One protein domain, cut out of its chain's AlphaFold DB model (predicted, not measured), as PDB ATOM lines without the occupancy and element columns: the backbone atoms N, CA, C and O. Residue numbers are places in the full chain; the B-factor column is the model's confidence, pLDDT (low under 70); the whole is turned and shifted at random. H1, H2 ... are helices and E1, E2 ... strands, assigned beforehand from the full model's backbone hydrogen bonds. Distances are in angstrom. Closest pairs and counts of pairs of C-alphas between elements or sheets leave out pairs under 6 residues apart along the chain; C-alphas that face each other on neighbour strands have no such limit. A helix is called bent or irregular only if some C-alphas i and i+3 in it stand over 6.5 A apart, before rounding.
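What this domain is: This is residues 59 to 209 of the 209 residues of an uncharacterized protein of uncultured bacterium (UniProt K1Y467). A twisted sheet of three strands, E1, E2 and E5, has one face covered by the helical hairpin H3 and H4, and H5 packs on H3 on the side away from the sheet. At the end of the sheet where E2 ends and E5 begins, the small strand hairpin E3 and E4 sits with H1 and H2; the long loop of residues 78 to 92 lies at the other end. The printed part has 151 residues, with five named helices and five named strands in the order E1 E2 H1 E3 E4 H2 E5 H3 H4 H5. The sheets, E1 - E2 - E5 and E3 - E4, are antiparallel, and the class is mixed, helices and strands. The whole is compact, with a radius of gyration of the C-alphas of 17.1 A and spans of 50 by 42 by 30 A.

How they stand to each other: E1, residues 69 to 77, and E2, residues 93 to 102, form an antiparallel hairpin, with N 72 and O 99 at 2.8 A. H1, residues 104 to 109, only grazes this sheet with residues 104 to 107. E3, residues 112 to 115, and E4, residues 118 to 121, form a second hairpin, with N 113 and O 120 at 2.9 A. H2, residues 129 to 137, touches H1; their closest C-alphas, of Gly 104 and Arg 136, are 4.7 A apart. E5, residues 140 to 146, is antiparallel to E2, with N 98 and O 144 at 2.8 A; its closest C-alpha to E3 is Gly 140, 4.9 A from that of Val 114. H3, residues 156 to 172, and H4, residues 177 to 191, lie on the same face of the sheet E1 E2 E5: two layers, helices over one face of a sheet. H3 runs along the strands at a height over the sheet of 9.2 A, H4 at 10.1 A. They touch at Ile 163 and Leu 187, C-alphas 6.5 A apart, opposite ways at a shallow tilt of 32 degrees, only just short of steep. H4 is only just irregular: C-alphas 178 and 181 are 6.9 A apart. H5, residues 199 to 207, touches H3 through residues 162 to 166 of H3 alone, the same way at a shallow tilt of 8 degrees; the closest C-alphas, of Leu 162 and Lys 203, are 7.1 A apart. Every O i to N i+4 pair is within hydrogen-bond range in H1, H2 and H3, with 9 of 11 in H4 and 4 of 5 in H5.

Where its parts are: E1 begins at C-alpha 69, (-37.897, -3.421, 33.144), and spans 25.0 A; E2 spans 26.0 A and E5 19.7 A. H3 spans 24.1 A from C-alpha 156, (-57.366, 4.660, 20.754), and H4 21.7 A. H5 ends at C-alpha 207, (-41.496, 6.329, 14.739).

The domain as a whole: The farthest C-alphas, of Glu 130 and Glu 197, are 53.8 A apart. The printed part has no cut, and the link E1 to E2 is long. Residues 126 to 131, of which 129 to 131 belong to H2, stand free. The model's pLDDT is under 70 at residues 63 to 66 and 79 to 84.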
ATOM      1  N   GLY A  59     -38.268  -7.292  29.630       79.62
ATOM      2  CA  GLY A  59     -36.821  -7.413  29.775       79.62
ATOM      3  C   GLY A  59     -35.980  -6.260  29.210       79.62
ATOM      4  O   GLY A  59     -34.854  -6.495  28.774       79.62
ATOM      5  N   ILE A  60     -36.498  -5.037  29.224       87.06
ATOM      6  CA  ILE A  60     -35.807  -3.821  28.777       87.06
ATOM      7  C   ILE A  60     -34.715  -3.432  29.793       87.06
ATOM      8  O   ILE A  60     -34.895  -3.619  30.994       87.06
ATOM      9  N   LEU A  61     -33.594  -2.858  29.331       80.06
ATOM     10  CA  LEU A  61     -32.570  -2.205  30.172       80.06
ATOM     11  C   LEU A  61     -32.095  -3.070  31.369       80.06
ATOM     12  O   LEU A  61     -32.157  -2.643  32.519       80.06
ATOM     13  N   LYS A  62     -31.663  -4.312  31.100       74.56
ATOM     14  CA  LYS A  62     -31.297  -5.298  32.137       74.56
ATOM     15  C   LYS A  62     -29.993  -4.967  32.873       74.56
ATOM     16  O   LYS A  62     -29.011  -4.577  32.247       74.56
ATOM     17  N   ALA A  63     -29.969  -5.276  34.169       68.06
ATOM     18  CA  ALA A  63     -28.744  -5.485  34.940       68.06
ATOM     19  C   ALA A  63     -28.146  -6.877  34.645       68.06
ATOM     20  O   ALA A  63     -28.867  -7.802  34.245       68.06
ATOM     21  N   GLU A  64     -26.841  -7.070  34.870       69.31
ATOM     22  CA  GLU A  64     -26.215  -8.383  34.665       69.31
ATOM     23  C   GLU A  64     -26.829  -9.453  35.587       69.31
ATOM     24  O   GLU A  64     -26.820  -9.344  36.811       69.31
ATOM     25  N   GLY A  65     -27.358 -10.521  34.980       66.06
ATOM     26  CA  GLY A  65     -27.897 -11.680  35.699       66.06
ATOM     27  C   GLY A  65     -29.331 -11.544  36.225       66.06
ATOM     28  O   GLY A  65     -29.767 -12.430  36.959       66.06
ATOM     29  N   HIS A  66     -30.079 -10.497  35.858       69.94
ATOM     30  CA  HIS A  66     -31.386 -10.203  36.463       69.94
ATOM     31  C   HIS A  66     -32.519  -9.964  35.452       69.94
ATOM     32  O   HIS A  66     -32.314  -9.976  34.236       69.94
ATOM     33  N   GLU A  67     -33.736  -9.781  35.977       76.12
ATOM     34  CA  GLU A  67     -34.880  -9.301  35.199       76.12
ATOM     35  C   GLU A  67     -34.617  -7.879  34.676       76.12
ATOM     36  O   GLU A  67     -33.870  -7.102  35.277       76.12
ATOM     37  N   GLY A  68     -35.235  -7.544  33.545       86.12
ATOM     38  CA  GLY A  68     -35.280  -6.168  33.045       86.12
ATOM     39  C   GLY A  68     -36.565  -5.457  33.444       86.12
ATOM     40  O   GLY A  68     -37.489  -6.067  33.978       86.12
ATOM     41  N   ILE A  69     -36.646  -4.176  33.103       89.75
ATOM     42  CA  ILE A  69     -37.897  -3.421  33.144       89.75
ATOM     43  C   ILE A  69     -38.893  -4.078  32.180       89.75
ATOM     44  O   ILE A  69     -38.561  -4.384  31.032       89.75
ATOM     45  N   HIS A  70     -40.116  -4.299  32.646       89.69
ATOM     46  CA  HIS A  70     -41.233  -4.761  31.826       89.69
ATOM     47  C   HIS A  70     -42.212  -3.601  31.658       89.69
ATOM     48  O   HIS A  70     -42.564  -2.953  32.641       89.69
ATOM     49  N   VAL A  71     -42.659  -3.360  30.428       92.25
ATOM     50  CA  VAL A  71     -43.702  -2.380  30.094       92.25
ATOM     51  C   VAL A  71     -44.868  -3.146  29.476       92.25
ATOM     52  O   VAL A  71     -44.686  -3.746  28.417       92.25
ATOM     53  N   SER A  72     -46.050  -3.106  30.090       92.00
ATOM     54  CA  SER A  72     -47.306  -3.510  29.453       92.00
ATOM     55  C   SER A  72     -48.184  -2.305  29.120       92.00
ATOM     56  O   SER A  72     -48.012  -1.191  29.620       92.00
ATOM     57  N   THR A  73     -49.140  -2.529  28.233       94.31
ATOM     58  CA  THR A  73     -50.270  -1.653  27.964       94.31
ATOM     59  C   THR A  73     -51.471  -2.544  27.723       94.31
ATOM     60  O   THR A  73     -51.490  -3.313  26.760       94.31
ATOM     61  N   ASP A  74     -52.435  -2.473  28.628       92.56
ATOM     62  CA  ASP A  74     -53.555  -3.396  28.723       92.56
ATOM     63  C   ASP A  74     -54.870  -2.653  28.490       92.56
ATOM     64  O   ASP A  74     -55.105  -1.581  29.051       92.56
ATOM     65  N   GLY A  75     -55.740  -3.239  27.667       93.56
ATOM     66  CA  GLY A  75     -57.138  -2.847  27.584       93.56
ATOM     67  C   GLY A  75     -57.854  -3.254  28.869       93.56
ATOM     68  O   GLY A  75     -57.924  -4.441  29.205       93.56
ATOM     69  N   VAL A  76     -58.376  -2.269  29.593       90.75
ATOM     70  CA  VAL A  76     -59.096  -2.452  30.857       90.75
ATOM     71  C   VAL A  76     -60.597  -2.359  30.598       90.75
ATOM     72  O   VAL A  76     -61.057  -1.619  29.727       90.75
ATOM     73  N   ILE A  77     -61.373  -3.158  31.331       88.06
ATOM     74  CA  ILE A  77     -62.823  -3.242  31.156       88.06
ATOM     75  C   ILE A  77     -63.528  -1.974  31.642       88.06
ATOM     76  O   ILE A  77     -63.225  -1.450  32.712       88.06
ATOM     77  N   ASP A  78     -64.541  -1.531  30.902       79.44
ATOM     78  CA  ASP A  78     -65.472  -0.534  31.417       79.44
ATOM     79  C   ASP A  78     -66.367  -1.121  32.528       79.44
ATOM     80  O   ASP A  78     -67.364  -1.813  32.284       79.44
ATOM     81  N   TYR A  79     -66.029  -0.779  33.768       69.38
ATOM     82  CA  TYR A  79     -66.809  -1.104  34.961       69.38
ATOM     83  C   TYR A  79     -68.135  -0.324  35.075       69.38
ATOM     84  O   TYR A  79     -68.957  -0.669  35.924       69.38
ATOM     85  N   SER A  80     -68.377   0.711  34.258       66.81
ATOM     86  CA  SER A  80     -69.626   1.489  34.298       66.81
ATOM     87  C   SER A  80     -70.772   0.831  33.519       66.81
ATOM     88  O   SER A  80     -71.908   0.838  33.998       66.81
ATOM     89  N   ALA A  81     -70.498   0.198  32.371       59.31
ATOM     90  CA  ALA A  81     -71.503  -0.544  31.602       59.31
ATOM     91  C   ALA A  81     -71.637  -2.026  31.994       59.31
ATOM     92  O   ALA A  81     -72.627  -2.661  31.619       59.31
ATOM     93  N   SER A  82     -70.668  -2.610  32.713       56.00
ATOM     94  CA  SER A  82     -70.602  -4.064  32.916       56.00
ATOM     95  C   SER A  82     -70.612  -4.508  34.389       56.00
ATOM     96  O   SER A  82     -69.739  -4.201  35.189       56.00
ATOM     97  N   GLY A  83     -71.591  -5.349  34.743       58.50
ATOM     98  CA  GLY A  83     -71.641  -6.048  36.037       58.50
ATOM     99  C   GLY A  83     -70.766  -7.310  36.108       58.50
ATOM    100  O   GLY A  83     -71.087  -8.225  36.863       58.50
ATOM    101  N   ASN A  84     -69.726  -7.426  35.272       62.91
ATOM    102  CA  ASN A  84     -68.836  -8.592  35.195       62.91
ATOM    103  C   ASN A  84     -67.380  -8.118  35.172       62.91
ATOM    104  O   ASN A  84     -67.042  -7.264  34.369       62.91
ATOM    105  N   TYR A  85     -66.491  -8.742  35.943       72.19
ATOM    106  CA  TYR A  85     -65.060  -8.394  35.991       72.19
ATOM    107  C   TYR A  85     -64.233  -8.988  34.825       72.19
ATOM    108  O   TYR A  85     -63.042  -9.255  34.977       72.19
ATOM    109  N   GLN A  86     -64.861  -9.293  33.683       82.19
ATOM    110  CA  GLN A  86     -64.268 -10.076  32.589       82.19
ATOM    111  C   GLN A  86     -64.777  -9.600  31.223       82.19
ATOM    112  O   GLN A  86     -65.980  -9.661  30.962       82.19
ATOM    113  N   MET A  87     -63.852  -9.191  30.345       88.12
ATOM    114  CA  MET A  87     -64.157  -8.790  28.966       88.12
ATOM    115  C   MET A  87     -64.564 -10.006  28.120       88.12
ATOM    116  O   MET A  87     -63.998 -11.097  28.250       88.12
ATOM    117  N   LYS A  88     -65.541  -9.819  27.233       88.56
ATOM    118  CA  LYS A  88     -66.172 -10.838  26.377       88.56
ATOM    119  C   LYS A  88     -66.014 -10.526  24.886       88.56
ATOM    120  O   LYS A  88     -66.078 -11.463  24.082       88.56
ATOM    121  N   SER A  89     -65.761  -9.266  24.533       89.31
ATOM    122  CA  SER A  89     -65.355  -8.798  23.198       89.31
ATOM    123  C   SER A  89     -64.579  -7.464  23.280       89.31
ATOM    124  O   SER A  89     -64.242  -7.010  24.373       89.31
ATOM    125  N   LEU A  90     -64.256  -6.858  22.130       88.44
ATOM    126  CA  LEU A  90     -63.509  -5.592  22.021       88.44
ATOM    127  C   LEU A  90     -64.284  -4.396  22.605       88.44
ATOM    128  O   LEU A  90     -63.692  -3.482  23.168       88.44
ATOM    129  N   GLU A  91     -65.610  -4.410  22.505       88.62
ATOM    130  CA  GLU A  91     -66.504  -3.324  22.928       88.62
ATOM    131  C   GLU A  91     -66.578  -3.152  24.463       88.62
ATOM    132  O   GLU A  91     -67.057  -2.125  24.963       88.62
ATOM    133  N   ASP A  92     -66.079  -4.142  25.214       89.62
ATOM    134  CA  ASP A  92     -65.924  -4.088  26.670       89.62
ATOM    135  C   ASP A  92     -64.692  -3.272  27.115       89.62
ATOM    136  O   ASP A  92     -64.621  -2.901  28.289       89.62
ATOM    137  N   VAL A  93     -63.735  -2.980  26.220       91.19
ATOM    138  CA  VAL A  93     -62.545  -2.169  26.539       91.19
ATOM    139  C   VAL A  93     -62.971  -0.716  26.777       91.19
ATOM    140  O   VAL A  93     -63.431  -0.029  25.864       91.19
ATOM    141  N   GLY A  94     -62.834  -0.261  28.021       90.56
ATOM    142  CA  GLY A  94     -63.209   1.078  28.474       90.56
ATOM    143  C   GLY A  94     -62.059   2.077  28.483       90.56
ATOM    144  O   GLY A  94     -62.276   3.245  28.196       90.56
ATOM    145  N   GLU A  95     -60.844   1.623  28.781       92.75
ATOM    146  CA  GLU A  95     -59.646   2.464  28.888       92.75
ATOM    147  C   GLU A  95     -58.382   1.645  28.571       92.75
ATOM    148  O   GLU A  95     -58.428   0.411  28.517       92.75
ATOM    149  N   TYR A  96     -57.251   2.321  28.356       94.94
ATOM    150  CA  TYR A  96     -55.934   1.684  28.242       94.94
ATOM    151  C   TYR A  96     -55.030   2.154  29.382       94.94
ATOM    152  O   TYR A  96     -54.725   3.343  29.485       94.94
ATOM    153  N   ASP A  97     -54.559   1.219  30.203       93.44
ATOM    154  CA  ASP A  97     -53.585   1.479  31.266       93.44
ATOM    155  C   ASP A  97     -52.195   0.980  30.836       93.44
ATOM    156  O   ASP A  97     -52.061  -0.097  30.251       93.44
ATOM    157  N   ILE A  98     -51.145   1.738  31.156       93.69
ATOM    158  CA  ILE A  98     -49.742   1.330  31.010       93.69
ATOM    159  C   ILE A  98     -49.192   0.927  32.377       93.69
ATOM    160  O   ILE A  98     -49.233   1.726  33.312       93.69
ATOM    161  N   TYR A  99     -48.613  -0.272  32.472       92.12
ATOM    162  CA  TYR A  99     -47.961  -0.780  33.679       92.12
ATOM    163  C   TYR A  99     -46.461  -0.945  33.420       92.12
ATOM    164  O   TYR A  99     -46.057  -1.583  32.451       92.12
ATOM    165  N   ILE A 100     -45.617  -0.390  34.288       92.94
ATOM    166  CA  ILE A 100     -44.157  -0.510  34.192       92.94
ATOM    167  C   ILE A 100     -43.624  -1.150  35.469       92.94
ATOM    168  O   ILE A 100     -43.584  -0.499  36.511       92.94
ATOM    169  N   LYS A 101     -43.193  -2.412  35.386       91.94
ATOM    170  CA  LYS A 101     -42.475  -3.099  36.467       91.94
ATOM    171  C   LYS A 101     -40.994  -2.729  36.389       91.94
ATOM    172  O   LYS A 101     -40.348  -2.988  35.373       91.94
ATOM    173  N   VAL A 102     -40.451  -2.174  37.467       91.69
ATOM    174  CA  VAL A 102     -39.043  -1.782  37.611       91.69
ATOM    175  C   VAL A 102     -38.395  -2.638  38.706       91.69
ATOM    176  O   VAL A 102     -38.656  -2.402  39.888       91.69
ATOM    177  N   PRO A 103     -37.551  -3.625  38.347       90.25
ATOM    178  CA  PRO A 103     -36.873  -4.472  39.321       90.25
ATOM    179  C   PRO A 103     -36.089  -3.683  40.375       90.25
ATOM    180  O   PRO A 103     -35.385  -2.731  40.030       90.25
ATOM    181  N   GLY A 104     -36.139  -4.104  41.643       90.06
ATOM    182  CA  GLY A 104     -35.514  -3.375  42.764       90.06
ATOM    183  C   GLY A 104     -34.029  -3.036  42.558       90.06
ATOM    184  O   GLY A 104     -33.578  -1.925  42.834       90.06
ATOM    185  N   LYS A 105     -33.265  -3.936  41.928       88.25
ATOM    186  CA  LYS A 105     -31.854  -3.684  41.575       88.25
ATOM    187  C   LYS A 105     -31.670  -2.560  40.551       88.25
ATOM    188  O   LYS A 105     -30.723  -1.789  40.667       88.25
ATOM    189  N   LEU A 106     -32.586  -2.427  39.593       89.88
ATOM    190  CA  LEU A 106     -32.569  -1.333  38.623       89.88
ATOM    191  C   LEU A 106     -33.021  -0.007  39.250       89.88
ATOM    192  O   LEU A 106     -32.533   1.036  38.827       89.88
ATOM    193  N   GLN A 107     -33.850  -0.026  40.302       92.00
ATOM    194  CA  GLN A 107     -34.107   1.173  41.114       92.00
ATOM    195  C   GLN A 107     -32.800   1.711  41.735       92.00
ATOM    196  O   GLN A 107     -32.504   2.901  41.619       92.00
ATOM    197  N   VAL A 108     -31.968   0.825  42.305       89.94
ATOM    198  CA  VAL A 108     -30.641   1.177  42.854       89.94
ATOM    199  C   VAL A 108     -29.682   1.668  41.760       89.94
ATOM    200  O   VAL A 108     -29.108   2.745  41.893       89.94
ATOM    201  N   GLU A 109     -29.524   0.929  40.655       89.50
ATOM    202  CA  GLU A 109     -28.607   1.310  39.561       89.50
ATOM    203  C   GLU A 109     -28.979   2.629  38.866       89.50
ATOM    204  O   GLU A 109     -28.115   3.287  38.281       89.50
ATOM    205  N   LYS A 110     -30.256   3.024  38.907       88.69
ATOM    206  CA  LYS A 110     -30.756   4.277  38.323       88.69
ATOM    207  C   LYS A 110     -30.937   5.405  39.340       88.69
ATOM    208  O   LYS A 110     -31.338   6.491  38.928       88.69
ATOM    209  N   MET A 111     -30.610   5.177  40.618       90.62
ATOM    210  CA  MET A 111     -30.775   6.141  41.720       90.62
ATOM    211  C   MET A 111     -32.177   6.769  41.711       90.62
ATOM    212  O   MET A 111     -32.347   7.992  41.710       90.62
ATOM    213  N   CYS A 112     -33.196   5.914  41.626       91.81
ATOM    214  CA  CYS A 112     -34.595   6.313  41.573       91.81
ATOM    215  C   CYS A 112     -35.451   5.416  42.467       91.81
ATOM    216  O   CYS A 112     -35.112   4.258  42.696       91.81
ATOM    217  N   VAL A 113     -36.590   5.931  42.916       92.19
ATOM    218  CA  VAL A 113     -37.543   5.189  43.747       92.19
ATOM    219  C   VAL A 113     -38.889   5.135  43.042       92.19
ATOM    220  O   VAL A 113     -39.350   6.140  42.503       92.19
ATOM    221  N   VAL A 114     -39.512   3.958  43.015       91.75
ATOM    222  CA  VAL A 114     -40.752   3.688  42.280       91.75
ATOM    223  C   VAL A 114     -41.873   3.323  43.257       91.75
ATOM    224  O   VAL A 114     -41.738   2.407  44.064       91.75
ATOM    225  N   ARG A 115     -42.992   4.057  43.193       84.38
ATOM    226  CA  ARG A 115     -44.130   3.973  44.125       84.38
ATOM    227  C   ARG A 115     -45.463   4.066  43.376       84.38
ATOM    228  O   ARG A 115     -45.983   5.167  43.198       84.38
ATOM    229  N   TYR A 116     -45.987   2.906  42.976       75.69
ATOM    230  CA  TYR A 116     -47.268   2.599  42.302       75.69
ATOM    231  C   TYR A 116     -47.697   3.487  41.114       75.69
ATOM    232  O   TYR A 116     -47.893   2.967  40.026       75.69
ATOM    233  N   GLU A 117     -47.837   4.803  41.276       77.44
ATOM    234  CA  GLU A 117     -48.197   5.764  40.210       77.44
ATOM    235  C   GLU A 117     -47.022   6.673  39.800       77.44
ATOM    236  O   GLU A 117     -47.135   7.469  38.868       77.44
ATOM    237  N   SER A 118     -45.897   6.600  40.518       79.38
ATOM    238  CA  SER A 118     -44.793   7.559  40.406       79.38
ATOM    239  C   SER A 118     -43.411   6.907  40.408       79.38
ATOM    240  O   SER A 118     -43.201   5.825  40.957       79.38
ATOM    241  N   CYS A 119     -42.454   7.615  39.813       90.94
ATOM    242  CA  CYS A 119     -41.029   7.391  39.992       90.94
ATOM    243  C   CYS A 119     -40.369   8.741  40.289       90.94
ATOM    244  O   CYS A 119     -40.623   9.705  39.565       90.94
ATOM    245  N   THR A 120     -39.541   8.816  41.329       92.06
ATOM    246  CA  THR A 120     -38.779  10.018  41.702       92.06
ATOM    247  C   THR A 120     -37.273   9.741  41.672       92.06
ATOM    248  O   THR A 120     -36.854   8.592  41.854       92.06
ATOM    249  N   PRO A 121     -36.424  10.761  41.464       92.69
ATOM    250  CA  PRO A 121     -35.008  10.682  41.815       92.69
ATOM    251  C   PRO A 121     -34.820  10.329  43.297       92.69
ATOM    252  O   PRO A 121     -35.575  10.788  44.153       92.69
ATOM    253  N   GLU A 122     -33.774   9.574  43.623       90.56
ATOM    254  CA  GLU A 122     -33.404   9.252  45.012       90.56
ATOM    255  C   GLU A 122     -33.033  10.508  45.822       90.56
ATOM    256  O   GLU A 122     -33.292  10.577  47.018       90.56
ATOM    257  N   SER A 123     -32.531  11.554  45.157       91.31
ATOM    258  CA  SER A 123     -32.287  12.879  45.746       91.31
ATOM    259  C   SER A 123     -33.555  13.679  46.082       91.31
ATOM    260  O   SER A 123     -33.454  14.724  46.718       91.31
ATOM    261  N   GLU A 124     -34.723  13.226  45.627       91.50
ATOM    262  CA  GLU A 124     -36.040  13.848  45.850       91.50
ATOM    263  C   GLU A 124     -36.963  12.930  46.674       91.50
ATOM    264  O   GLU A 124     -38.174  13.140  46.744       91.50
ATOM    265  N   PHE A 125     -36.403  11.884  47.288       89.94
ATOM    266  CA  PHE A 125     -37.141  10.934  48.108       89.94
ATOM    267  C   PHE A 125     -37.436  11.504  49.505       89.94
ATOM    268  O   PHE A 125     -36.532  11.668  50.324       89.94
ATOM    269  N   ASP A 126     -38.712  11.776  49.783       87.25
ATOM    270  CA  ASP A 126     -39.198  12.168  51.111       87.25
ATOM    271  C   ASP A 126     -39.437  10.911  51.974       87.25
ATOM    272  O   ASP A 126     -40.510  10.301  51.946       87.25
ATOM    273  N   GLY A 127     -38.378  10.478  52.662       87.25
ATOM    274  CA  GLY A 127     -38.336   9.299  53.532       87.25
ATOM    275  C   GLY A 127     -36.928   9.065  54.094       87.25
ATOM    276  O   GLY A 127     -35.971   9.730  53.692       87.25
ATOM    277  N   ASP A 128     -36.784   8.139  55.045       90.50
ATOM    278  CA  ASP A 128     -35.483   7.823  55.658       90.50
ATOM    279  C   ASP A 128     -34.717   6.692  54.939       90.50
ATOM    280  O   ASP A 128     -35.194   6.096  53.970       90.50
ATOM    281  N   SER A 129     -33.498   6.402  55.401       88.31
ATOM    282  CA  SER A 129     -32.630   5.383  54.800       88.31
ATOM    283  C   SER A 129     -33.178   3.954  54.903       88.31
ATOM    284  O   SER A 129     -32.939   3.162  53.994       88.31
ATOM    285  N   GLU A 130     -33.908   3.609  55.970       90.56
ATOM    286  CA  GLU A 130     -34.509   2.277  56.141       90.56
ATOM    287  C   GLU A 130     -35.704   2.122  55.192       90.56
ATOM    288  O   GLU A 130     -35.855   1.104  54.510       90.56
ATOM    289  N   GLU A 131     -36.515   3.173  55.057       87.50
ATOM    290  CA  GLU A 131     -37.606   3.222  54.089       87.50
ATOM    291  C   GLU A 131     -37.107   3.186  52.632       87.50
ATOM    292  O   GLU A 131     -37.711   2.517  51.781       87.50
ATOM    293  N   LEU A 132     -35.993   3.859  52.342       88.31
ATOM    294  CA  LEU A 132     -35.339   3.886  51.033       88.31
ATOM    295  C   LEU A 132     -34.694   2.536  50.665       88.31
ATOM    296  O   LEU A 132     -34.751   2.121  49.505       88.31
ATOM    297  N   GLU A 133     -34.092   1.823  51.619       88.12
ATOM    298  CA  GLU A 133     -33.623   0.446  51.400       88.12
ATOM    299  C   GLU A 133     -34.799  -0.513  51.188       88.12
ATOM    300  O   GLU A 133     -34.814  -1.245  50.196       88.12
ATOM    301  N   ARG A 134     -35.838  -0.443  52.032       87.75
ATOM    302  CA  ARG A 134     -37.056  -1.258  51.892       87.75
ATOM    303  C   ARG A 134     -37.715  -1.071  50.524       87.75
ATOM    304  O   ARG A 134     -37.963  -2.059  49.838       87.75
ATOM    305  N   THR A 135     -37.938   0.172  50.087       84.06
ATOM    306  CA  THR A 135     -38.627   0.465  48.809       84.06
ATOM    307  C   THR A 135     -37.832  -0.019  47.582       84.06
ATOM    308  O   THR A 135     -38.427  -0.356  46.562       84.06
ATOM    309  N   ARG A 136     -36.495  -0.105  47.676       84.81
ATOM    310  CA  ARG A 136     -35.620  -0.618  46.600       84.81
ATOM    311  C   ARG A 136     -35.323  -2.123  46.701       84.81
ATOM    312  O   ARG A 136     -34.764  -2.690  45.765       84.81
ATOM    313  N   SER A 137     -35.686  -2.777  47.808       82.56
ATOM    314  CA  SER A 137     -35.543  -4.234  47.976       82.56
ATOM    315  C   SER A 137     -36.616  -5.051  47.243       82.56
ATOM    316  O   SER A 137     -36.402  -6.232  46.972       82.56
ATOM    317  N   GLU A 138     -37.730  -4.412  46.884       85.44
ATOM    318  CA  GLU A 138     -38.857  -5.002  46.158       85.44
ATOM    319  C   GLU A 138     -38.950  -4.450  44.722       85.44
ATOM    320  O   GLU A 138     -38.294  -3.469  44.352       85.44
ATOM    321  N   ASP A 139     -39.766  -5.094  43.888       88.56
ATOM    322  CA  ASP A 139     -40.029  -4.632  42.527       88.56
ATOM    323  C   ASP A 139     -41.057  -3.495  42.545       88.56
ATOM    324  O   ASP A 139     -42.177  -3.655  43.031       88.56
ATOM    325  N   GLY A 140     -40.679  -2.343  41.994       89.75
ATOM    326  CA  GLY A 140     -41.551  -1.179  41.893       89.75
ATOM    327  C   GLY A 140     -42.481  -1.259  40.684       89.75
ATOM    328  O   GLY A 140     -42.149  -1.869  39.669       89.75
ATOM    329  N   TYR A 141     -43.627  -0.586  40.770       90.56
ATOM    330  CA  TYR A 141     -44.590  -0.457  39.674       90.56
ATOM    331  C   TYR A 141     -44.896   1.021  39.402       90.56
ATOM    332  O   TYR A 141     -45.016   1.802  40.346       90.56
ATOM    333  N   ILE A 142     -45.033   1.391  38.127       91.75
ATOM    334  CA  ILE A 142     -45.610   2.666  37.676       91.75
ATOM    335  C   ILE A 142     -46.851   2.337  36.845       91.75
ATOM    336  O   ILE A 142     -46.732   1.702  35.799       91.75
ATOM    337  N   VAL A 143     -48.024   2.777  37.289       91.25
ATOM    338  CA  VAL A 143     -49.296   2.668  36.570       91.25
ATOM    339  C   VAL A 143     -49.659   4.036  35.999       91.25
ATOM    340  O   VAL A 143     -49.599   5.050  36.696       91.25
ATOM    341  N   MET A 144     -50.015   4.081  34.718       92.69
ATOM    342  CA  MET A 144     -50.435   5.297  34.020       92.69
ATOM    343  C   MET A 144     -51.662   5.006  33.160       92.69
ATOM    344  O   MET A 144     -51.555   4.375  32.110       92.69
ATOM    345  N   ARG A 145     -52.813   5.522  33.581       92.75
ATOM    346  CA  ARG A 145     -54.029   5.526  32.771       92.75
ATOM    347  C   ARG A 145     -53.912   6.513  31.619       92.75
ATOM    348  O   ARG A 145     -53.624   7.686  31.861       92.75
ATOM    349  N   LEU A 146     -54.166   6.051  30.398       93.50
ATOM    350  CA  LEU A 146     -54.207   6.902  29.213       93.50
ATOM    351  C   LEU A 146     -55.587   7.541  29.052       93.50
ATOM    352  O   LEU A 146     -56.615   6.885  29.202       93.50
ATOM    353  N   LYS A 147     -55.607   8.812  28.654       90.81
ATOM    354  CA  LYS A 147     -56.808   9.558  28.258       90.81
ATOM    355  C   LYS A 147     -57.208   9.218  26.823       90.81
ATOM    356  O   LYS A 147     -57.141  10.053  25.923       90.81
ATOM    357  N   LEU A 148     -57.568   7.959  26.610       89.62
ATOM    358  CA  LEU A 148     -58.005   7.414  25.330       89.62
ATOM    359  C   LEU A 148     -59.328   6.684  25.550       89.62
ATOM    360  O   LEU A 148     -59.360   5.724  26.309       89.62
ATOM    361  N   GLU A 149     -60.380   7.133  24.868       89.38
ATOM    362  CA  GLU A 149     -61.761   6.653  25.010       89.38
ATOM    363  C   GLU A 149     -62.082   5.643  23.886       89.38
ATOM    364  O   GLU A 149     -62.491   6.058  22.798       89.38
ATOM    365  N   PRO A 150     -61.905   4.316  24.059       91.31
ATOM    366  CA  PRO A 150     -61.854   3.369  22.937       91.31
ATOM    367  C   PRO A 150     -63.202   3.141  22.242       91.31
ATOM    368  O   PRO A 150     -63.256   2.554  21.162       91.31
ATOM    369  N   ARG A 151     -64.291   3.615  22.857       86.75
ATOM    370  CA  ARG A 151     -65.648   3.613  22.297       86.75
ATOM    371  C   ARG A 151     -65.951   4.815  21.406       86.75
ATOM    372  O   ARG A 151     -66.833   4.716  20.558       86.75
ATOM    373  N   GLU A 152     -65.250   5.930  21.600       89.00
ATOM    374  CA  GLU A 152     -65.439   7.165  20.828       89.00
ATOM    375  C   GLU A 152     -64.307   7.361  19.806       89.00
ATOM    376  O   GLU A 152     -64.552   7.760  18.666       89.00
ATOM    377  N   ASP A 153     -63.076   6.996  20.175       90.69
ATOM    378  CA  ASP A 153     -61.885   7.070  19.336       90.69
ATOM    379  C   ASP A 153     -61.470   5.687  18.807       90.69
ATOM    380  O   ASP A 153     -60.784   4.911  19.475       90.69
ATOM    381  N   LYS A 154     -61.803   5.409  17.541       91.00
ATOM    382  CA  LYS A 154     -61.367   4.197  16.816       91.00
ATOM    383  C   LYS A 154     -59.844   4.005  16.806       91.00
ATOM    384  O   LYS A 154     -59.367   2.881  16.650       91.00
ATOM    385  N   LEU A 155     -59.075   5.092  16.914       95.19
ATOM    386  CA  LEU A 155     -57.615   5.066  16.904       95.19
ATOM    387  C   LEU A 155     -57.028   4.818  18.298       95.19
ATOM    388  O   LEU A 155     -55.815   4.640  18.387       95.19
ATOM    389  N   ALA A 156     -57.833   4.778  19.369       94.75
ATOM    390  CA  ALA A 156     -57.366   4.660  20.754       94.75
ATOM    391  C   ALA A 156     -56.329   3.542  20.932       94.75
ATOM    392  O   ALA A 156     -55.240   3.786  21.448       94.75
ATOM    393  N   ARG A 157     -56.594   2.340  20.401       94.38
ATOM    394  CA  ARG A 157     -55.634   1.225  20.450       94.38
ATOM    395  C   ARG A 157     -54.313   1.548  19.744       94.38
ATOM    396  O   ARG A 157     -53.243   1.220  20.243       94.38
ATOM    397  N   GLN A 158     -54.374   2.181  18.574       95.25
ATOM    398  CA  GLN A 158     -53.186   2.519  17.787       95.25
ATOM    399  C   GLN A 158     -52.388   3.670  18.421       95.25
ATOM    400  O   GLN A 158     -51.162   3.697  18.319       95.25
ATOM    401  N   LYS A 159     -53.069   4.590  19.114       95.94
ATOM    402  CA  LYS A 159     -52.458   5.636  19.944       95.94
ATOM    403  C   LYS A 159     -51.782   5.023  21.176       95.94
ATOM    404  O   LYS A 159     -50.624   5.337  21.426       95.94
ATOM    405  N   ALA A 160     -52.434   4.083  21.862       95.94
ATOM    406  CA  ALA A 160     -51.853   3.323  22.971       95.94
ATOM    407  C   ALA A 160     -50.621   2.502  22.537       95.94
ATOM    408  O   ALA A 160     -49.582   2.576  23.188       95.94
ATOM    409  N   GLU A 161     -50.682   1.806  21.393       95.06
ATOM    410  CA  GLU A 161     -49.541   1.099  20.780       95.06
ATOM    411  C   GLU A 161     -48.364   2.048  20.505       95.06
ATOM    412  O   GLU A 161     -47.203   1.722  20.762       95.06
ATOM    413  N   LEU A 162     -48.648   3.245  19.992       95.06
ATOM    414  CA  LEU A 162     -47.623   4.235  19.687       95.06
ATOM    415  C   LEU A 162     -46.988   4.812  20.963       95.06
ATOM    416  O   LEU A 162     -45.767   4.932  21.019       95.06
ATOM    417  N   ILE A 163     -47.782   5.092  22.001       95.81
ATOM    418  CA  ILE A 163     -47.293   5.537  23.316       95.81
ATOM    419  C   ILE A 163     -46.437   4.441  23.976       95.81
ATOM    420  O   ILE A 163     -45.325   4.735  24.416       95.81
ATOM    421  N   HIS A 164     -46.892   3.182  23.968       95.56
ATOM    422  CA  HIS A 164     -46.129   2.020  24.444       95.56
ATOM    423  C   HIS A 164     -44.743   1.967  23.793       95.56
ATOM    424  O   HIS A 164     -43.723   1.973  24.480       95.56
ATOM    425  N   ASN A 165     -44.695   1.996  22.458       94.06
ATOM    426  CA  ASN A 165     -43.447   1.911  21.702       94.06
ATOM    427  C   ASN A 165     -42.497   3.094  21.969       94.06
ATOM    428  O   ASN A 165     -41.281   2.908  21.963       94.06
ATOM    429  N   GLN A 166     -43.014   4.297  22.244       94.88
ATOM    430  CA  GLN A 166     -42.183   5.440  22.643       94.88
ATOM    431  C   GLN A 166     -41.597   5.284  24.052       94.88
ATOM    432  O   GLN A 166     -40.420   5.581  24.259       94.88
ATOM    433  N   ILE A 167     -42.380   4.782  25.010       94.88
ATOM    434  CA  ILE A 167     -41.904   4.497  26.373       94.88
ATOM    435  C   ILE A 167     -40.824   3.412  26.336       94.88
ATOM    436  O   ILE A 167     -39.760   3.596  26.922       94.88
ATOM    437  N   VAL A 168     -41.056   2.327  25.587       93.50
ATOM    438  CA  VAL A 168     -40.078   1.251  25.362       93.50
ATOM    439  C   VAL A 168     -38.761   1.820  24.833       93.50
ATOM    440  O   VAL A 168     -37.740   1.675  25.501       93.50
ATOM    441  N   ARG A 169     -38.789   2.556  23.712       92.31
ATOM    442  CA  ARG A 169     -37.597   3.198  23.121       92.31
ATOM    443  C   ARG A 169     -36.874   4.124  24.097       92.31
ATOM    444  O   ARG A 169     -35.646   4.173  24.107       92.31
ATOM    445  N   PHE A 170     -37.615   4.896  24.891       93.38
ATOM    446  CA  PHE A 170     -37.034   5.813  25.868       93.38
ATOM    447  C   PHE A 170     -36.278   5.057  26.971       93.38
ATOM    448  O   PHE A 170     -35.145   5.421  27.291       93.38
ATOM    449  N   VAL A 171     -36.851   3.969  27.494       92.31
ATOM    450  CA  VAL A 171     -36.201   3.117  28.504       92.31
ATOM    451  C   VAL A 171     -35.042   2.313  27.895       92.31
ATOM    452  O   VAL A 171     -33.976   2.245  28.500       92.31
ATOM    453  N   GLU A 172     -35.174   1.780  26.675       89.81
ATOM    454  CA  GLU A 172     -34.087   1.108  25.935       89.81
ATOM    455  C   GLU A 172     -32.856   2.006  25.757       89.81
ATOM    456  O   GLU A 172     -31.726   1.562  25.951       89.81
ATOM    457  N   ARG A 173     -33.070   3.289  25.443       90.31
ATOM    458  CA  ARG A 173     -32.007   4.305  25.324       90.31
ATOM    459  C   ARG A 173     -31.441   4.765  26.677       90.31
ATOM    460  O   ARG A 173     -30.602   5.662  26.705       90.31
ATOM    461  N   GLY A 174     -31.878   4.171  27.789       89.00
ATOM    462  CA  GLY A 174     -31.411   4.486  29.141       89.00
ATOM    463  C   GLY A 174     -32.006   5.762  29.741       89.00
ATOM    464  O   GLY A 174     -31.400   6.330  30.648       89.00
ATOM    465  N   GLY A 175     -33.160   6.215  29.241       91.38
ATOM    466  CA  GLY A 175     -33.865   7.404  29.720       91.38
ATOM    467  C   GLY A 175     -34.264   7.338  31.199       91.38
ATOM    468  O   GLY A 175     -34.505   6.266  31.756       91.38
ATOM    469  N   ALA A 176     -34.331   8.503  31.848       92.00
ATOM    470  CA  ALA A 176     -34.627   8.608  33.272       92.00
ATOM    471  C   ALA A 176     -36.103   8.288  33.572       92.00
ATOM    472  O   ALA A 176     -37.010   8.954  33.073       92.00
ATOM    473  N   LEU A 177     -36.351   7.280  34.414       91.75
ATOM    474  CA  LEU A 177     -37.689   6.703  34.619       91.75
ATOM    475  C   LEU A 177     -38.721   7.700  35.185       91.75
ATOM    476  O   LEU A 177     -39.909   7.586  34.886       91.75
ATOM    477  N   HIS A 178     -38.278   8.720  35.923       91.75
ATOM    478  CA  HIS A 178     -39.143   9.788  36.433       91.75
ATOM    479  C   HIS A 178     -39.709  10.705  35.326       91.75
ATOM    480  O   HIS A 178     -40.771  11.297  35.504       91.75
ATOM    481  N   GLU A 179     -39.069  10.796  34.151       93.56
ATOM    482  CA  GLU A 179     -39.603  11.574  33.021       93.56
ATOM    483  C   GLU A 179     -40.807  10.900  32.344       93.56
ATOM    484  O   GLU A 179     -41.562  11.574  31.636       93.56
ATOM    485  N   ILE A 180     -40.988   9.582  32.520       92.94
ATOM    486  CA  ILE A 180     -41.924   8.782  31.715       92.94
ATOM    487  C   ILE A 180     -43.339   9.359  31.783       92.94
ATOM    488  O   ILE A 180     -43.930   9.609  30.739       92.94
ATOM    489  N   GLN A 181     -43.860   9.665  32.974       91.69
ATOM    490  CA  GLN A 181     -45.223  10.189  33.125       91.69
ATOM    491  C   GLN A 181     -45.422  11.549  32.420       91.69
ATOM    492  O   GLN A 181     -46.499  11.826  31.889       91.69
ATOM    493  N   GLY A 182     -44.384  12.392  32.367       92.00
ATOM    494  CA  GLY A 182     -44.406  13.647  31.606       92.00
ATOM    495  C   GLY A 182     -44.383  13.416  30.093       92.00
ATOM    496  O   GLY A 182     -45.111  14.080  29.351       92.00
ATOM    497  N   ARG A 183     -43.599  12.431  29.634       93.31
ATOM    498  CA  ARG A 183     -43.528  12.019  28.223       93.31
ATOM    499  C   ARG A 183     -44.837  11.396  27.747       93.31
ATOM    500  O   ARG A 183     -45.330  11.817  26.706       93.31
ATOM    501  N   THR A 184     -45.435  10.492  28.523       93.81
ATOM    502  CA  THR A 184     -46.762   9.907  28.267       93.81
ATOM    503  C   THR A 184     -47.797  11.009  28.048       93.81
ATOM    504  O   THR A 184     -48.355  11.095  26.959       93.81
ATOM    505  N   ARG A 185     -47.935  11.951  28.993       93.12
ATOM    506  CA  ARG A 185     -48.879  13.084  28.887       93.12
ATOM    507  C   ARG A 185     -48.628  13.986  27.678       93.12
ATOM    508  O   ARG A 185     -49.574  14.493  27.080       93.12
ATOM    509  N   SER A 186     -47.364  14.190  27.303       93.69
ATOM    510  CA  SER A 186     -47.011  14.945  26.097       93.69
ATOM    511  C   SER A 186     -47.393  14.196  24.814       93.69
ATOM    512  O   SER A 186     -47.884  14.817  23.874       93.69
ATOM    513  N   LEU A 187     -47.222  12.872  24.778       93.88
ATOM    514  CA  LEU A 187     -47.627  12.024  23.655       93.88
ATOM    515  C   LEU A 187     -49.150  11.906  23.541       93.88
ATOM    516  O   LEU A 187     -49.668  12.035  22.438       93.88
ATOM    517  N   GLU A 188     -49.865  11.740  24.656       93.44
ATOM    518  CA  GLU A 188     -51.333  11.781  24.708       93.44
ATOM    519  C   GLU A 188     -51.854  13.079  24.077       93.44
ATOM    520  O   GLU A 188     -52.613  13.029  23.113       93.44
ATOM    521  N   HIS A 189     -51.365  14.242  24.524       92.56
ATOM    522  CA  HIS A 189     -51.774  15.539  23.974       92.56
ATOM    523  C   HIS A 189     -51.360  15.735  22.497       92.56
ATOM    524  O   HIS A 189     -52.073  16.373  21.728       92.56
ATOM    525  N   ARG A 190     -50.242  15.134  22.052       91.31
ATOM    526  CA  ARG A 190     -49.829  15.082  20.630       91.31
ATOM    527  C   ARG A 190     -50.677  14.135  19.765       91.31
ATOM    528  O   ARG A 190     -50.500  14.147  18.545       91.31
ATOM    529  N   LEU A 191     -51.515  13.286  20.362       92.62
ATOM    530  CA  LEU A 191     -52.380  12.303  19.689       92.62
ATOM    531  C   LEU A 191     -53.882  12.591  19.890       92.62
ATOM    532  O   LEU A 191     -54.731  12.010  19.203       92.62
ATOM    533  N   GLU A 192     -54.202  13.512  20.795       88.81
ATOM    534  CA  GLU A 192     -55.521  14.089  21.033       88.81
ATOM    535  C   GLU A 192     -56.095  14.681  19.734       88.81
ATOM    536  O   GLU A 192     -55.399  15.370  18.988       88.81
ATOM    537  N   ASN A 193     -57.368  14.404  19.440       85.00
ATOM    538  CA  ASN A 193     -58.100  14.915  18.266       85.00
ATOM    539  C   ASN A 193     -57.507  14.598  16.868       85.00
ATOM    540  O   ASN A 193     -58.035  15.084  15.869       85.00
ATOM    541  N   ILE A 194     -56.458  13.770  16.753       91.75
ATOM    542  CA  ILE A 194     -55.922  13.335  15.450       91.75
ATOM    543  C   ILE A 194     -56.930  12.457  14.696       91.75
ATOM    544  O   ILE A 194     -57.494  11.524  15.273       91.75
ATOM    545  N   SER A 195     -57.101  12.750  13.401       90.31
ATOM    546  CA  SER A 195     -58.019  12.065  12.484       90.31
ATOM    547  C   SER A 195     -57.475  10.727  11.956       90.31
ATOM    548  O   SER A 195     -56.269  10.471  11.972       90.31
ATOM    549  N   GLU A 196     -58.367   9.891  11.411       90.88
ATOM    550  CA  GLU A 196     -58.004   8.645  10.710       90.88
ATOM    551  C   GLU A 196     -57.110   8.894   9.472       90.88
ATOM    552  O   GLU A 196     -56.341   8.013   9.089       90.88
ATOM    553  N   GLU A 197     -57.161  10.093   8.874       92.69
ATOM    554  CA  GLU A 197     -56.362  10.478   7.698       92.69
ATOM    555  C   GLU A 197     -54.962  10.998   8.076       92.69
ATOM    556  O   GLU A 197     -53.982  10.708   7.386       92.69
ATOM    557  N   ASP A 198     -54.841  11.720   9.196       92.00
ATOM    558  CA  ASP A 198     -53.581  12.310   9.674       92.00
ATOM    559  C   ASP A 198     -52.714  11.312  10.460       92.00
ATOM    560  O   ASP A 198     -51.477  11.400  10.453       92.00
ATOM    561  N   PHE A 199     -53.339  10.340  11.134       92.44
ATOM    562  CA  PHE A 199     -52.655   9.385  12.011       92.44
ATOM    563  C   PHE A 199     -51.473   8.638  11.354       92.44
ATOM    564  O   PHE A 199     -50.420   8.547  11.993       92.44
ATOM    565  N   PRO A 200     -51.534   8.172  10.086       92.75
ATOM    566  CA  PRO A 200     -50.391   7.538   9.418       92.75
ATOM    567  C   PRO A 200     -49.176   8.459   9.221       92.75
ATOM    568  O   PRO A 200     -48.057   7.965   9.061       92.75
ATOM    569  N   THR A 201     -49.374   9.780   9.215       91.88
ATOM    570  CA  THR A 201     -48.290  10.771   9.145       91.88
ATOM    571  C   THR A 201     -47.682  10.987  10.527       91.88
ATOM    572  O   THR A 201     -46.464  10.881  10.676       91.88
ATOM    573  N   GLN A 202     -48.513  11.188  11.555       90.19
ATOM    574  CA  GLN A 202     -48.038  11.349  12.935       90.19
ATOM    575  C   GLN A 202     -47.327  10.089  13.455       90.19
ATOM    576  O   GLN A 202     -46.288  10.205  14.105       90.19
ATOM    577  N   LYS A 203     -47.828   8.887  13.118       91.25
ATOM    578  CA  LYS A 203     -47.177   7.613  13.463       91.25
ATOM    579  C   LYS A 203     -45.746   7.559  12.925       91.25
ATOM    580  O   LYS A 203     -44.838   7.307  13.705       91.25
ATOM    581  N   LYS A 204     -45.522   7.914  11.654       91.94
ATOM    582  CA  LYS A 204     -44.176   7.944  11.046       91.94
ATOM    583  C   LYS A 204     -43.239   8.976  11.674       91.94
ATOM    584  O   LYS A 204     -42.052   8.696  11.800       91.94
ATOM    585  N   LEU A 205     -43.752  10.152  12.045       89.69
ATOM    586  CA  LEU A 205     -42.956  11.184  12.721       89.69
ATOM    587  C   LEU A 205     -42.460  10.669  14.076       89.69
ATOM    588  O   LEU A 205     -41.254  10.617  14.299       89.69
ATOM    589  N   LEU A 206     -43.371  10.169  14.915       88.75
ATOM    590  CA  LEU A 206     -43.027   9.561  16.203       88.75
ATOM    591  C   LEU A 206     -42.127   8.325  16.039       88.75
ATOM    592  O   LEU A 206     -41.162   8.155  16.774       88.75
ATOM    593  N   GLU A 207     -42.364   7.475  15.040       86.50
ATOM    594  CA  GLU A 207     -41.496   6.329  14.739       86.50
ATOM    595  C   GLU A 207     -40.076   6.719  14.288       86.50
ATOM    596  O   GLU A 207     -39.195   5.854  14.320       86.50
ATOM    597  N   SER A 208     -39.830   7.988  13.937       84.62
ATOM    598  CA  SER A 208     -38.502   8.540  13.623       84.62
ATOM    599  C   SER A 208     -37.807   9.270  14.784       84.62
ATOM    600  O   SER A 208     -36.637   9.627  14.645       84.62
ATOM    601  N   GLU A 209     -38.494   9.449  15.922       80.31
ATOM    602  CA  GLU A 209     -37.945   9.998  17.179       80.31
ATOM    603  C   GLU A 209     -37.171   8.945  17.998       80.31
ATOM    604  O   GLU A 209     -36.165   9.336  18.626       80.31
TER     605      GLU A 209